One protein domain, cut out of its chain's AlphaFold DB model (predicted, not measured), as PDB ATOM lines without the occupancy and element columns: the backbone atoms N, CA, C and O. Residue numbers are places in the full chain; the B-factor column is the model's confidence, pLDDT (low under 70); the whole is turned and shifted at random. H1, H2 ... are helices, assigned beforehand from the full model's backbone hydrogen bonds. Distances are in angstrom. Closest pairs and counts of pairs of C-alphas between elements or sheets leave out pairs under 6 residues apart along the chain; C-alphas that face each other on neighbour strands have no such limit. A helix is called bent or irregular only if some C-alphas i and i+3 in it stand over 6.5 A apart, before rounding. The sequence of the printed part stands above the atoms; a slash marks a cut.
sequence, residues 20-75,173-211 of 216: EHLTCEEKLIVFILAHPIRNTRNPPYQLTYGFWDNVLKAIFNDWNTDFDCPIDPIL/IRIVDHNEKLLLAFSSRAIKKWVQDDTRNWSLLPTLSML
ATOM      1  N   GLU A  20     -38.536 -20.836  -5.284       87.06
ATOM      2  CA  GLU A  20     -39.576 -21.219  -6.241       87.06
ATOM      3  C   GLU A  20     -39.372 -20.524  -7.593       87.06
ATOM      4  O   GLU A  20     -39.755 -21.100  -8.604       87.06
ATOM      5  N   HIS A  21     -38.678 -19.377  -7.627       85.69
ATOM      6  CA  HIS A  21     -38.337 -18.637  -8.853       85.69
ATOM      7  C   HIS A  21     -37.187 -19.268  -9.660       85.69
ATOM      8  O   HIS A  21     -36.901 -18.825 -10.774       85.69
ATOM      9  N   LEU A  22     -36.513 -20.280  -9.103       83.88
ATOM     10  CA  LEU A  22     -35.442 -21.003  -9.787       83.88
ATOM     11  C   LEU A  22     -36.004 -22.100 -10.698       83.88
ATOM     12  O   LEU A  22     -36.927 -22.836 -10.313       83.88
ATOM     13  N   THR A  23     -35.398 -22.257 -11.876       84.25
ATOM     14  CA  THR A  23     -35.714 -23.358 -12.796       84.25
ATOM     15  C   THR A  23     -35.241 -24.702 -12.229       84.25
ATOM     16  O   THR A  23     -34.487 -24.771 -11.253       84.25
ATOM     17  N   CYS A  24     -35.688 -25.812 -12.824       81.69
ATOM     18  CA  CYS A  24     -35.183 -27.138 -12.446       81.69
ATOM     19  C   CYS A  24     -33.674 -27.282 -12.673       81.69
ATOM     20  O   CYS A  24     -32.999 -27.899 -11.853       81.69
ATOM     21  N   GLU A  25     -33.156 -26.704 -13.755       81.56
ATOM     22  CA  GLU A  25     -31.734 -26.743 -14.099       81.56
ATOM     23  C   GLU A  25     -30.895 -25.991 -13.058       81.56
ATOM     24  O   GLU A  25     -29.928 -26.530 -12.532       81.56
ATOM     25  N   GLU A  26     -31.338 -24.807 -12.641       83.00
ATOM     26  CA  GLU A  26     -30.670 -24.017 -11.600       83.00
ATOM     27  C   GLU A  26     -30.659 -24.731 -10.251       83.00
ATOM     28  O   GLU A  26     -29.634 -24.777  -9.569       83.00
ATOM     29  N   LYS A  27     -31.784 -25.354  -9.882       86.44
ATOM     30  CA  LYS A  27     -31.862 -26.189  -8.678       86.44
ATOM     31  C   LYS A  27     -30.889 -27.366  -8.772       86.44
ATOM     32  O   LYS A  27     -30.190 -27.641  -7.802       86.44
ATOM     33  N   LEU A  28     -30.789 -28.029  -9.923       82.69
ATOM     34  CA  LEU A  28     -29.837 -29.122 -10.119       82.69
ATOM     35  C   LEU A  28     -28.380 -28.650  -9.983       82.69
ATOM     36  O   LEU A  28     -27.576 -29.338  -9.359       82.69
ATOM     37  N   ILE A  29     -28.031 -27.469 -10.494       80.69
ATOM     38  CA  ILE A  29     -26.672 -26.929 -10.348       80.69
ATOM     39  C   ILE A  29     -26.362 -26.619  -8.881       80.69
ATOM     40  O   ILE A  29     -25.310 -27.016  -8.381       80.69
ATOM     41  N   VAL A  30     -27.282 -25.968  -8.160       84.19
ATOM     42  CA  VAL A  30     -27.121 -25.739  -6.713       84.19
ATOM     43  C   VAL A  30     -26.967 -27.073  -5.972       84.19
ATOM     44  O   VAL A  30     -26.182 -27.166  -5.032       84.19
ATOM     45  N   PHE A  31     -27.654 -28.130  -6.414       81.62
ATOM     46  CA  PHE A  31     -27.530 -29.462  -5.820       81.62
ATOM     47  C   PHE A  31     -26.132 -30.045  -6.021       81.62
ATOM     48  O   PHE A  31     -25.528 -30.540  -5.068       81.62
ATOM     49  N   ILE A  32     -25.591 -29.934  -7.236       79.38
ATOM     50  CA  ILE A  32     -24.221 -30.352  -7.551       79.38
ATOM     51  C   ILE A  32     -23.215 -29.559  -6.701       79.38
ATOM     52  O   ILE A  32     -22.283 -30.150  -6.161       79.38
ATOM     53  N   LEU A  33     -23.437 -28.253  -6.507       76.06
ATOM     54  CA  LEU A  33     -22.596 -27.389  -5.667       76.06
ATOM     55  C   LEU A  33     -22.666 -27.732  -4.173       76.06
ATOM     56  O   LEU A  33     -21.663 -27.636  -3.473       76.06
ATOM     57  N   ALA A  34     -23.830 -28.148  -3.676       77.19
ATOM     58  CA  ALA A  34     -24.015 -28.551  -2.282       77.19
ATOM     59  C   ALA A  34     -23.443 -29.952  -1.988       77.19
ATOM     60  O   ALA A  34     -23.200 -30.304  -0.829       77.19
ATOM     61  N   HIS A  35     -23.216 -30.767  -3.025       75.38
ATOM     62  CA  HIS A  35     -22.794 -32.157  -2.878       75.38
ATOM     63  C   HIS A  35     -21.460 -32.339  -2.131       75.38
ATOM     64  O   HIS A  35     -21.397 -33.205  -1.259       75.38
ATOM     65  N   PRO A  36     -20.404 -31.538  -2.369       72.38
ATOM     66  CA  PRO A  36     -19.138 -31.698  -1.654       72.38
ATOM     67  C   PRO A  36     -19.259 -31.387  -0.151       72.38
ATOM     68  O   PRO A  36     -18.604 -32.026   0.668       72.38
ATOM     69  N   ILE A  37     -20.166 -30.485   0.240       69.62
ATOM     70  CA  ILE A  37     -20.382 -30.097   1.646       69.62
ATOM     71  C   ILE A  37     -21.062 -31.207   2.433       69.62
ATOM     72  O   ILE A  37     -20.735 -31.416   3.604       69.62
ATOM     73  N   ARG A  38     -21.932 -31.995   1.792       69.44
ATOM     74  CA  ARG A  38     -22.511 -33.210   2.388       69.44
ATOM     75  C   ARG A  38     -21.438 -34.105   3.008       69.44
ATOM     76  O   ARG A  38     -21.652 -34.644   4.093       69.44
ATOM     77  N   ASN A  39     -20.303 -34.243   2.327       67.00
ATOM     78  CA  ASN A  39     -19.226 -35.146   2.724       67.00
ATOM     79  C   ASN A  39     -18.367 -34.589   3.874       67.00
ATOM     80  O   ASN A  39     -17.544 -35.309   4.427       67.00
ATOM     81  N   THR A  40     -18.569 -33.329   4.273       66.31
ATOM     82  CA  THR A  40     -17.818 -32.702   5.375       66.31
ATOM     83  C   THR A  40     -18.390 -33.053   6.759       66.31
ATOM     84  O   THR A  40     -17.671 -33.004   7.766       66.31
ATOM     85  N   ARG A  41     -19.655 -33.500   6.834       68.12
ATOM     86  CA  ARG A  41     -20.300 -33.986   8.069       68.12
ATOM     87  C   ARG A  41     -20.055 -35.482   8.306       68.12
ATOM     88  O   ARG A  41     -19.822 -36.239   7.373       68.12
ATOM     89  N   ASN A  42     -20.068 -35.909   9.575       63.12
ATOM     90  CA  ASN A  42     -20.004 -37.327   9.957       63.12
ATOM     91  C   ASN A  42     -21.154 -37.679  10.929       63.12
ATOM     92  O   ASN A  42     -21.152 -37.129  12.032       63.12
ATOM     93  N   PRO A  43     -22.092 -38.570  10.552       69.81
ATOM     94  CA  PRO A  43     -22.219 -39.172   9.222       69.81
ATOM     95  C   PRO A  43     -22.572 -38.118   8.152       69.81
ATOM     96  O   PRO A  43     -23.103 -37.053   8.489       69.81
ATOM     97  N   PRO A  44     -22.273 -38.375   6.866       69.00
ATOM     98  CA  PRO A  44     -22.733 -37.519   5.775       69.00
ATOM     99  C   PRO A  44     -24.260 -37.396   5.787       69.00
ATOM    100  O   PRO A  44     -24.959 -38.348   6.140       69.00
ATOM    101  N   TYR A  45     -24.799 -36.252   5.360       65.44
ATOM    102  CA  TYR A  45     -26.253 -36.087   5.288       65.44
ATOM    103  C   TYR A  45     -26.904 -37.130   4.367       65.44
ATOM    104  O   TYR A  45     -26.393 -37.450   3.286       65.44
ATOM    105  N   GLN A  46     -28.082 -37.612   4.772       69.81
ATOM    106  CA  GLN A  46     -28.971 -38.339   3.874       69.81
ATOM    107  C   GLN A  46     -29.612 -37.357   2.891       69.81
ATOM    108  O   GLN A  46     -30.182 -36.340   3.288       69.81
ATOM    109  N   LEU A  47     -29.523 -37.674   1.599       70.88
ATOM    110  CA  LEU A  47     -30.123 -36.887   0.525       70.88
ATOM    111  C   LEU A  47     -31.633 -37.143   0.496       70.88
ATOM    112  O   LEU A  47     -32.125 -37.989  -0.245       70.88
ATOM    113  N   THR A  48     -32.361 -36.435   1.352       79.00
ATOM    114  CA  THR A  48     -33.825 -36.456   1.381       79.00
ATOM    115  C   THR A  48     -34.389 -35.224   0.680       79.00
ATOM    116  O   THR A  48     -33.725 -34.190   0.579       79.00
ATOM    117  N   TYR A  49     -35.648 -35.302   0.239       76.31
ATOM    118  CA  TYR A  49     -36.363 -34.131  -0.279       76.31
ATOM    119  C   TYR A  49     -36.376 -32.975   0.736       76.31
ATOM    120  O   TYR A  49     -36.158 -31.827   0.362       76.31
ATOM    121  N   GLY A  50     -36.563 -33.283   2.026       80.19
ATOM    122  CA  GLY A  50     -36.564 -32.284   3.098       80.19
ATOM    123  C   GLY A  50     -35.213 -31.592   3.279       80.19
ATOM    124  O   GLY A  50     -35.170 -30.375   3.427       80.19
ATOM    125  N   PHE A  51     -34.102 -32.333   3.199       78.81
ATOM    126  CA  PHE A  51     -32.760 -31.739   3.221       78.81
ATOM    127  C   PHE A  51     -32.571 -30.755   2.062       78.81
ATOM    128  O   PHE A  51     -32.098 -29.638   2.258       78.81
ATOM    129  N   TRP A  52     -32.982 -31.159   0.862       83.12
ATOM    130  CA  TRP A  52     -32.825 -30.337  -0.329       83.12
ATOM    131  C   TRP A  52     -33.671 -29.054  -0.297       83.12
ATOM    132  O   TRP A  52     -33.169 -27.970  -0.593       83.12
ATOM    133  N   ASP A  53     -34.931 -29.155   0.127       84.81
ATOM    134  CA  ASP A  53     -35.817 -28.000   0.316       84.81
ATOM    135  C   ASP A  53     -35.245 -27.028   1.369       84.81
ATOM    136  O   ASP A  53     -35.289 -25.815   1.171       84.81
ATOM    137  N   ASN A  54     -34.606 -27.542   2.430       84.94
ATOM    138  CA  ASN A  54     -33.934 -26.718   3.438       84.94
ATOM    139  C   ASN A  54     -32.701 -25.983   2.898       84.94
ATOM    140  O   ASN A  54     -32.532 -24.808   3.212       84.94
ATOM    141  N   VAL A  55     -31.861 -26.624   2.075       84.69
ATOM    142  CA  VAL A  55     -30.704 -25.957   1.442       84.69
ATOM    143  C   VAL A  55     -31.172 -24.797   0.566       84.69
ATOM    144  O   VAL A  55     -30.660 -23.685   0.669       84.69
ATOM    145  N   LEU A  56     -32.189 -25.038  -0.264       89.19
ATOM    146  CA  LEU A  56     -32.760 -24.009  -1.124       89.19
ATOM    147  C   LEU A  56     -33.376 -22.855  -0.324       89.19
ATOM    148  O   LEU A  56     -33.179 -21.698  -0.683       89.19
ATOM    149  N   LYS A  57     -34.090 -23.146   0.766       90.44
ATOM    150  CA  LYS A  57     -34.612 -22.116   1.675       90.44
ATOM    151  C   LYS A  57     -33.500 -21.325   2.353       90.44
ATOM    152  O   LYS A  57     -33.611 -20.110   2.430       90.44
ATOM    153  N   ALA A  58     -32.434 -21.990   2.795       89.25
ATOM    154  CA  ALA A  58     -31.315 -21.351   3.477       89.25
ATOM    155  C   ALA A  58     -30.588 -20.334   2.585       89.25
ATOM    156  O   ALA A  58     -30.201 -19.281   3.074       89.25
ATOM    157  N   ILE A  59     -30.457 -20.605   1.279       90.12
ATOM    158  CA  ILE A  59     -29.862 -19.654   0.318       90.12
ATOM    159  C   ILE A  59     -30.637 -18.336   0.278       90.12
ATOM    160  O   ILE A  59     -30.026 -17.278   0.219       90.12
ATOM    161  N   PHE A  60     -31.968 -18.398   0.335       90.62
ATOM    162  CA  PHE A  60     -32.834 -17.216   0.324       90.62
ATOM    163  C   PHE A  60     -33.235 -16.744   1.728       90.62
ATOM    164  O   PHE A  60     -34.130 -15.911   1.866       90.62
ATOM    165  N   ASN A  61     -32.618 -17.281   2.785       90.19
ATOM    166  CA  ASN A  61     -32.887 -16.814   4.135       90.19
ATOM    167  C   ASN A  61     -32.211 -15.455   4.326       90.19
ATOM    168  O   ASN A  61     -30.986 -15.368   4.289       90.19
ATOM    169  N   ASP A  62     -33.016 -14.406   4.492       86.62
ATOM    170  CA  ASP A  62     -32.570 -13.011   4.611       86.62
ATOM    171  C   ASP A  62     -31.744 -12.496   3.412       86.62
ATOM    172  O   ASP A  62     -31.084 -11.460   3.494       86.62
ATOM    173  N   TRP A  63     -31.809 -13.187   2.269       92.75
ATOM    174  CA  TRP A  63     -31.148 -12.796   1.027       92.75
ATOM    175  C   TRP A  63     -32.037 -13.046  -0.194       92.75
ATOM    176  O   TRP A  63     -32.797 -14.011  -0.263       92.75
ATOM    177  N   ASN A  64     -31.916 -12.179  -1.198       90.69
ATOM    178  CA  ASN A  64     -32.440 -12.402  -2.539       90.69
ATOM    179  C   ASN A  64     -31.646 -11.581  -3.569       90.69
ATOM    180  O   ASN A  64     -30.752 -10.817  -3.211       90.69
ATOM    181  N   THR A  65     -31.986 -11.705  -4.854       88.69
ATOM    182  CA  THR A  65     -31.222 -11.044  -5.926       88.69
ATOM    183  C   THR A  65     -31.352  -9.520  -5.975       88.69
ATOM    184  O   THR A  65     -30.584  -8.902  -6.712       88.69
ATOM    185  N   ASP A  66     -32.282  -8.921  -5.222       89.00
ATOM    186  CA  ASP A  66     -32.384  -7.461  -5.054       89.00
ATOM    187  C   ASP A  66     -31.218  -6.921  -4.196       89.00
ATOM    188  O   ASP A  66     -30.866  -5.748  -4.295       89.00
ATOM    189  N   PHE A  67     -30.581  -7.776  -3.386       89.00
ATOM    190  CA  PHE A  67     -29.485  -7.413  -2.486       89.00
ATOM    191  C   PHE A  67     -28.121  -7.860  -3.007       89.00
ATOM    192  O   PHE A  67     -27.996  -8.726  -3.883       89.00
ATOM    193  N   ASP A  68     -27.060  -7.278  -2.454       88.75
ATOM    194  CA  ASP A  68     -25.705  -7.770  -2.673       88.75
ATOM    195  C   ASP A  68     -25.530  -9.188  -2.140       88.75
ATOM    196  O   ASP A  68     -26.175  -9.612  -1.181       88.75
ATOM    197  N   CYS A  69     -24.698  -9.962  -2.836       88.00
ATOM    198  CA  CYS A  69     -24.416 -11.329  -2.429       88.00
ATOM    199  C   CYS A  69     -23.699 -11.330  -1.073       88.00
ATOM    200  O   CYS A  69     -22.882 -10.438  -0.826       88.00
ATOM    201  N   PRO A  70     -23.929 -12.350  -0.229       88.56
ATOM    202  CA  PRO A  70     -23.152 -12.527   0.986       88.56
ATOM    203  C   PRO A  70     -21.651 -12.560   0.677       88.56
ATOM    204  O   PRO A  70     -21.221 -13.116  -0.340       88.56
ATOM    205  N   ILE A  71     -20.862 -11.958   1.564       87.88
ATOM    206  CA  ILE A  71     -19.398 -11.960   1.483       87.88
ATOM    207  C   ILE A  71     -18.894 -13.389   1.722       87.88
ATOM    208  O   ILE A  71     -19.507 -14.149   2.474       87.88
ATOM    209  N   ASP A  72     -17.770 -13.753   1.097       85.62
ATOM    210  CA  ASP A  72     -17.128 -15.035   1.382       85.62
ATOM    211  C   ASP A  72     -16.784 -15.135   2.873       85.62
ATOM    212  O   ASP A  72     -16.135 -14.236   3.421       85.62
ATOM    213  N   PRO A  73     -17.213 -16.208   3.559       88.38
ATOM    214  CA  PRO A  73     -16.882 -16.369   4.960       88.38
ATOM    215  C   PRO A  73     -15.374 -16.549   5.109       88.38
ATOM    216  O   PRO A  73     -14.727 -17.236   4.323       88.38
ATOM    217  N   ILE A  74     -14.817 -15.998   6.179       88.94
ATOM    218  CA  ILE A  74     -13.459 -16.318   6.618       88.94
ATOM    219  C   ILE A  74     -13.568 -17.511   7.567       88.94
ATOM    220  O   ILE A  74     -14.453 -17.534   8.426       88.94
ATOM    221  N   LEU A  75     -12.707 -18.522   7.413       86.31
ATOM    222  CA  LEU A  75     -12.658 -19.638   8.360       86.31
ATOM    223  C   LEU A  75     -12.241 -19.080   9.730       86.31
ATOM    224  O   LEU A  75     -11.138 -18.540   9.837       86.31
ATOM    225  N   ILE A 173     -17.361 -28.717  13.773       85.88
ATOM    226  CA  ILE A 173     -18.367 -27.644  13.771       85.88
ATOM    227  C   ILE A 173     -17.848 -26.422  13.018       85.88
ATOM    228  O   ILE A 173     -18.554 -25.896  12.164       85.88
ATOM    229  N   ARG A 174     -16.605 -26.005  13.289       87.88
ATOM    230  CA  ARG A 174     -16.011 -24.828  12.650       87.88
ATOM    231  C   ARG A 174     -15.917 -24.978  11.131       87.88
ATOM    232  O   ARG A 174     -16.277 -24.056  10.406       87.88
ATOM    233  N   ILE A 175     -15.450 -26.135  10.662       85.50
ATOM    234  CA  ILE A 175     -15.329 -26.444   9.232       85.50
ATOM    235  C   ILE A 175     -16.709 -26.496   8.569       85.50
ATOM    236  O   ILE A 175     -16.898 -25.931   7.495       85.50
ATOM    237  N   VAL A 176     -17.677 -27.157   9.206       84.12
ATOM    238  CA  VAL A 176     -19.033 -27.314   8.668       84.12
ATOM    239  C   VAL A 176     -19.747 -25.968   8.557       84.12
ATOM    240  O   VAL A 176     -20.268 -25.671   7.488       84.12
ATOM    241  N   ASP A 177     -19.726 -25.145   9.609       86.81
ATOM    242  CA  ASP A 177     -20.347 -23.811   9.604       86.81
ATOM    243  C   ASP A 177     -19.731 -22.906   8.525       86.81
ATOM    244  O   ASP A 177     -20.444 -22.250   7.764       86.81
ATOM    245  N   HIS A 178     -18.400 -22.922   8.394       88.56
ATOM    246  CA  HIS A 178     -17.709 -22.184   7.341       88.56
ATOM    247  C   HIS A 178     -18.105 -22.668   5.938       88.56
ATOM    248  O   HIS A 178     -18.468 -21.854   5.088       88.56
ATOM    249  N   ASN A 179     -18.072 -23.982   5.699       85.38
ATOM    250  CA  ASN A 179     -18.410 -24.565   4.401       85.38
ATOM    251  C   ASN A 179     -19.880 -24.308   4.026       85.38
ATOM    252  O   ASN A 179     -20.172 -24.026   2.865       85.38
ATOM    253  N   GLU A 180     -20.802 -24.351   4.993       85.06
ATOM    254  CA  GLU A 180     -22.211 -24.002   4.781       85.06
ATOM    255  C   GLU A 180     -22.363 -22.534   4.368       85.06
ATOM    256  O   GLU A 180     -22.989 -22.256   3.348       85.06
ATOM    257  N   LYS A 181     -21.718 -21.592   5.063       88.00
ATOM    258  CA  LYS A 181     -21.725 -20.171   4.662       88.00
ATOM    259  C   LYS A 181     -21.104 -19.948   3.282       88.00
ATOM    260  O   LYS A 181     -21.591 -19.114   2.519       88.00
ATOM    261  N   LEU A 182     -20.065 -20.709   2.939       86.88
ATOM    262  CA  LEU A 182     -19.398 -20.615   1.643       86.88
ATOM    263  C   LEU A 182     -20.330 -21.071   0.514       86.88
ATOM    264  O   LEU A 182     -20.378 -20.424  -0.532       86.88
ATOM    265  N   LEU A 183     -21.128 -22.123   0.744       84.94
ATOM    266  CA  LEU A 183     -22.195 -22.526  -0.178       84.94
ATOM    267  C   LEU A 183     -23.177 -21.394  -0.413       84.94
ATOM    268  O   LEU A 183     -23.482 -21.094  -1.560       84.94
ATOM    269  N   LEU A 184     -23.664 -20.774   0.665       87.62
ATOM    270  CA  LEU A 184     -24.663 -19.714   0.573       87.62
ATOM    271  C   LEU A 184     -24.126 -18.549  -0.259       87.62
ATOM    272  O   LEU A 184     -24.784 -18.138  -1.212       87.62
ATOM    273  N   ALA A 185     -22.912 -18.071   0.031       87.88
ATOM    274  CA  ALA A 185     -22.276 -16.990  -0.722       87.88
ATOM    275  C   ALA A 185     -22.089 -17.357  -2.206       87.88
ATOM    276  O   ALA A 185     -22.438 -16.589  -3.107       87.88
ATOM    277  N   PHE A 186     -21.595 -18.567  -2.479       85.12
ATOM    278  CA  PHE A 186     -21.323 -19.027  -3.837       85.12
ATOM    279  C   PHE A 186     -22.600 -19.259  -4.655       85.12
ATOM    280  O   PHE A 186     -22.701 -18.778  -5.784       85.12
ATOM    281  N   SER A 187     -23.594 -19.949  -4.090       86.38
ATOM    282  CA  SER A 187     -24.899 -20.169  -4.718       86.38
ATOM    283  C   SER A 187     -25.634 -18.855  -4.958       86.38
ATOM    284  O   SER A 187     -26.196 -18.674  -6.034       86.38
ATOM    285  N   SER A 188     -25.567 -17.910  -4.018       88.94
ATOM    286  CA  SER A 188     -26.156 -16.573  -4.176       88.94
ATOM    287  C   SER A 188     -25.558 -15.827  -5.369       88.94
ATOM    288  O   SER A 188     -26.292 -15.297  -6.203       88.94
ATOM    289  N   ARG A 189     -24.226 -15.850  -5.524       86.62
ATOM    290  CA  ARG A 189     -23.549 -15.275  -6.701       86.62
ATOM    291  C   ARG A 189     -23.953 -15.953  -8.000       86.62
ATOM    292  O   ARG A 189     -24.229 -15.254  -8.972       86.62
ATOM    293  N   ALA A 190     -24.000 -17.285  -8.018       83.75
ATOM    294  CA  ALA A 190     -24.422 -18.033  -9.199       83.75
ATOM    295  C   ALA A 190     -25.854 -17.649  -9.606       83.75
ATOM    296  O   ALA A 190     -26.084 -17.282 -10.754       83.75
ATOM    297  N   ILE A 191     -26.784 -17.619  -8.648       85.81
ATOM    298  CA  ILE A 191     -28.184 -17.238  -8.871       85.81
ATOM    299  C   ILE A 191     -28.308 -15.790  -9.349       85.81
ATOM    300  O   ILE A 191     -29.002 -15.541 -10.333       85.81
ATOM    301  N   LYS A 192     -27.634 -14.835  -8.694       86.06
ATOM    302  CA  LYS A 192     -27.675 -13.418  -9.093       86.06
ATOM    303  C   LYS A 192     -27.177 -13.240 -10.528       86.06
ATOM    304  O   LYS A 192     -27.803 -12.525 -11.302       86.06
ATOM    305  N   LYS A 193     -26.125 -13.967 -10.904       80.62
ATOM    306  CA  LYS A 193     -25.595 -13.977 -12.268       80.62
ATOM    307  C   LYS A 193     -26.555 -14.607 -13.273       80.62
ATOM    308  O   LYS A 193     -26.784 -14.029 -14.324       80.62
ATOM    309  N   TRP A 194     -27.182 -15.740 -12.947       81.62
ATOM    310  CA  TRP A 194     -28.192 -16.352 -13.821       81.62
ATOM    311  C   TRP A 194     -29.398 -15.441 -14.053       81.62
ATOM    312  O   TRP A 194     -29.998 -15.482 -15.124       81.62
ATOM    313  N   VAL A 195     -29.786 -14.640 -13.054       80.00
ATOM    314  CA  VAL A 195     -30.851 -13.634 -13.195       80.00
ATOM    315  C   VAL A 195     -30.435 -12.487 -14.122       80.00
ATOM    316  O   VAL A 195     -31.296 -11.957 -14.819       80.00
ATOM    317  N   GLN A 196     -29.147 -12.137 -14.169       77.38
ATOM    318  CA  GLN A 196     -28.610 -11.067 -15.017       77.38
ATOM    319  C   GLN A 196     -28.330 -11.519 -16.464       77.38
ATOM    320  O   GLN A 196     -28.723 -10.818 -17.392       77.38
ATOM    321  N   ASP A 197     -27.713 -12.691 -16.652       70.56
ATOM    322  CA  ASP A 197     -27.056 -13.081 -17.915       70.56
ATOM    323  C   ASP A 197     -27.683 -14.303 -18.626       70.56
ATOM    324  O   ASP A 197     -27.147 -14.753 -19.640       70.56
ATOM    325  N   ASP A 198     -28.803 -14.837 -18.117       65.94
ATOM    326  CA  ASP A 198     -29.408 -16.133 -18.489       65.94
ATOM    327  C   ASP A 198     -28.565 -17.360 -18.063       65.94
ATOM    328  O   ASP A 198     -27.339 -17.411 -18.179       65.94
ATOM    329  N   THR A 199     -29.236 -18.406 -17.567       61.53
ATOM    330  CA  THR A 199     -28.619 -19.647 -17.060       61.53
ATOM    331  C   THR A 199     -27.829 -20.386 -18.148       61.53
ATOM    332  O   THR A 199     -26.904 -21.139 -17.849       61.53
ATOM    333  N   ARG A 200     -28.159 -20.151 -19.427       63.47
ATOM    334  CA  ARG A 200     -27.507 -20.771 -20.593       63.47
ATOM    335  C   ARG A 200     -26.082 -20.279 -20.841       63.47
ATOM    336  O   ARG A 200     -25.360 -20.902 -21.619       63.47
ATOM    337  N   ASN A 201     -25.648 -19.203 -20.187       59.31
ATOM    338  CA  ASN A 201     -24.281 -18.711 -20.300       59.31
ATOM    339  C   ASN A 201     -23.347 -19.425 -19.302       59.31
ATOM    340  O   ASN A 201     -22.829 -18.855 -18.344       59.31
ATOM    341  N   TRP A 202     -23.146 -20.725 -19.534       55.53
ATOM    342  CA  TRP A 202     -22.389 -21.650 -18.678       55.53
ATOM    343  C   TRP A 202     -20.908 -21.296 -18.484       55.53
ATOM    344  O   TRP A 202     -20.292 -21.745 -17.519       55.53
ATOM    345  N   SER A 203     -20.342 -20.470 -19.369       50.66
ATOM    346  CA  SER A 203     -18.938 -20.021 -19.341       50.66
ATOM    347  C   SER A 203     -18.565 -19.202 -18.097       50.66
ATOM    348  O   SER A 203     -17.394 -18.930 -17.837       50.66
ATOM    349  N   LEU A 204     -19.576 -18.807 -17.329       48.44
ATOM    350  CA  LEU A 204     -19.509 -17.809 -16.279       48.44
ATOM    351  C   LEU A 204     -19.762 -18.374 -14.879       48.44
ATOM    352  O   LEU A 204     -19.652 -17.616 -13.905       48.44
ATOM    353  N   LEU A 205     -20.085 -19.666 -14.762       53.50
ATOM    354  CA  LEU A 205     -20.044 -20.334 -13.472       53.50
ATOM    355  C   LEU A 205     -18.591 -20.344 -13.001       53.50
ATOM    356  O   LEU A 205     -17.716 -20.761 -13.761       53.50
ATOM    357  N   PRO A 206     -18.311 -19.913 -11.763       50.91
ATOM    358  CA  PRO A 206     -17.025 -20.213 -11.178       50.91
ATOM    359  C   PRO A 206     -16.924 -21.740 -11.204       50.91
ATOM    360  O   PRO A 206     -17.794 -22.428 -10.664       50.91
ATOM    361  N   THR A 207     -15.959 -22.268 -11.956       52.50
ATOM    362  CA  THR A 207     -15.759 -23.706 -12.117       52.50
ATOM    363  C   THR A 207     -15.809 -24.340 -10.733       52.50
ATOM    364  O   THR A 207     -15.313 -23.756  -9.773       52.50
ATOM    365  N   LEU A 208     -16.426 -25.517 -10.598       47.09
ATOM    366  CA  LEU A 208     -16.524 -26.260  -9.329       47.09
ATOM    367  C   LEU A 208     -15.178 -26.343  -8.565       47.09
ATOM    368  O   LEU A 208     -15.170 -26.482  -7.348       47.09
ATOM    369  N   SER A 209     -14.051 -26.172  -9.268       47.28
ATOM    370  CA  SER A 209     -12.693 -26.007  -8.734       47.28
ATOM    371  C   SER A 209     -12.450 -24.766  -7.853       47.28
ATOM    372  O   SER A 209     -11.429 -24.715  -7.169       47.28
ATOM    373  N   MET A 210     -13.339 -23.766  -7.843       49.53
ATOM    374  CA  MET A 210     -13.222 -22.554  -7.016       49.53
ATOM    375  C   MET A 210     -13.831 -22.719  -5.622       49.53
ATOM    376  O   MET A 210     -13.469 -21.968  -4.716       49.53
ATOM    377  N   LEU A 211     -14.712 -23.706  -5.414       56.28
ATOM    378  CA  LEU A 211     -15.229 -24.031  -4.086       56.28
ATOM    379  C   LEU A 211     -14.155 -24.803  -3.305       56.28
ATOM    380  O   LEU A 211     -14.193 -26.028  -3.185       56.28
TER     381      LEU A 211
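Overview. This is residues 20 to 75 and 173 to 211 of the 216 residues of an uncharacterized protein of Fusarium oxysporum f. sp. conglutinans race 2 54008 (UniProt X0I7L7). Two helices, H1 and the long H3, lie side by side and run opposite ways, and H2 stands crosswise to both, with its last residues meeting the middle of H3. Two stretches with no named element fold back from the helices: residues 60 to 75 after H2, and residues 198 to 211 after H3. The 95 printed residues include three named helices, in the order H1, H2, H3, and no named strand; the class is all helix. The whole is compact, with a radius of gyration of the C-alphas of 13.0 A and spans of 37 by 30 by 27 A.

Along the chain. H1 is residues 24 to 38, 20.4 A long, from C-alpha 24 at (-35.183, -27.138, -12.446). It is only just irregular: C-alphas 33 and 36 are 6.8 A apart. H2 is residues 49 to 59, 15.9 A. H3 is residues 173 to 197, 35.9 A, ending at C-alpha 197 at (-27.056, -13.081, -17.915).

Arrangement. H1 touches H3 at a shallow tilt of 20 degrees, opposite ways; the closest C-alphas, of Val 30 and Ser 187, are 6.3 A apart. H2 touches H3, about perpendicular at 74 degrees; the closest C-alphas are those of Ile 59 and Leu 184, 5.2 A. H3 touches H2 with residues 184 to 188 alone. H1 and H2 are close but not clearly touching, about perpendicular at 86 degrees; their closest C-alphas, of Phe 31 and Trp 52, are 7.7 A apart. In H2 and H3 every O i to N i+4 pair is within hydrogen-bond range; in H1, 9 of 11 are.

Size, cuts and confidence. The C-alphas farthest apart, of Pro 43 and Asp 197, are 38.0 A apart. Residues 76 to 172 are not printed, and C-alphas 75 and 173 are 11.2 A apart across this cut, which lies in the link from H2 to H3. The link from H1 to H2 is short, with 10 residues. The mean pLDDT of the printed part is 78.3, and residues 37 to 46 and 198 to 211 are under 70.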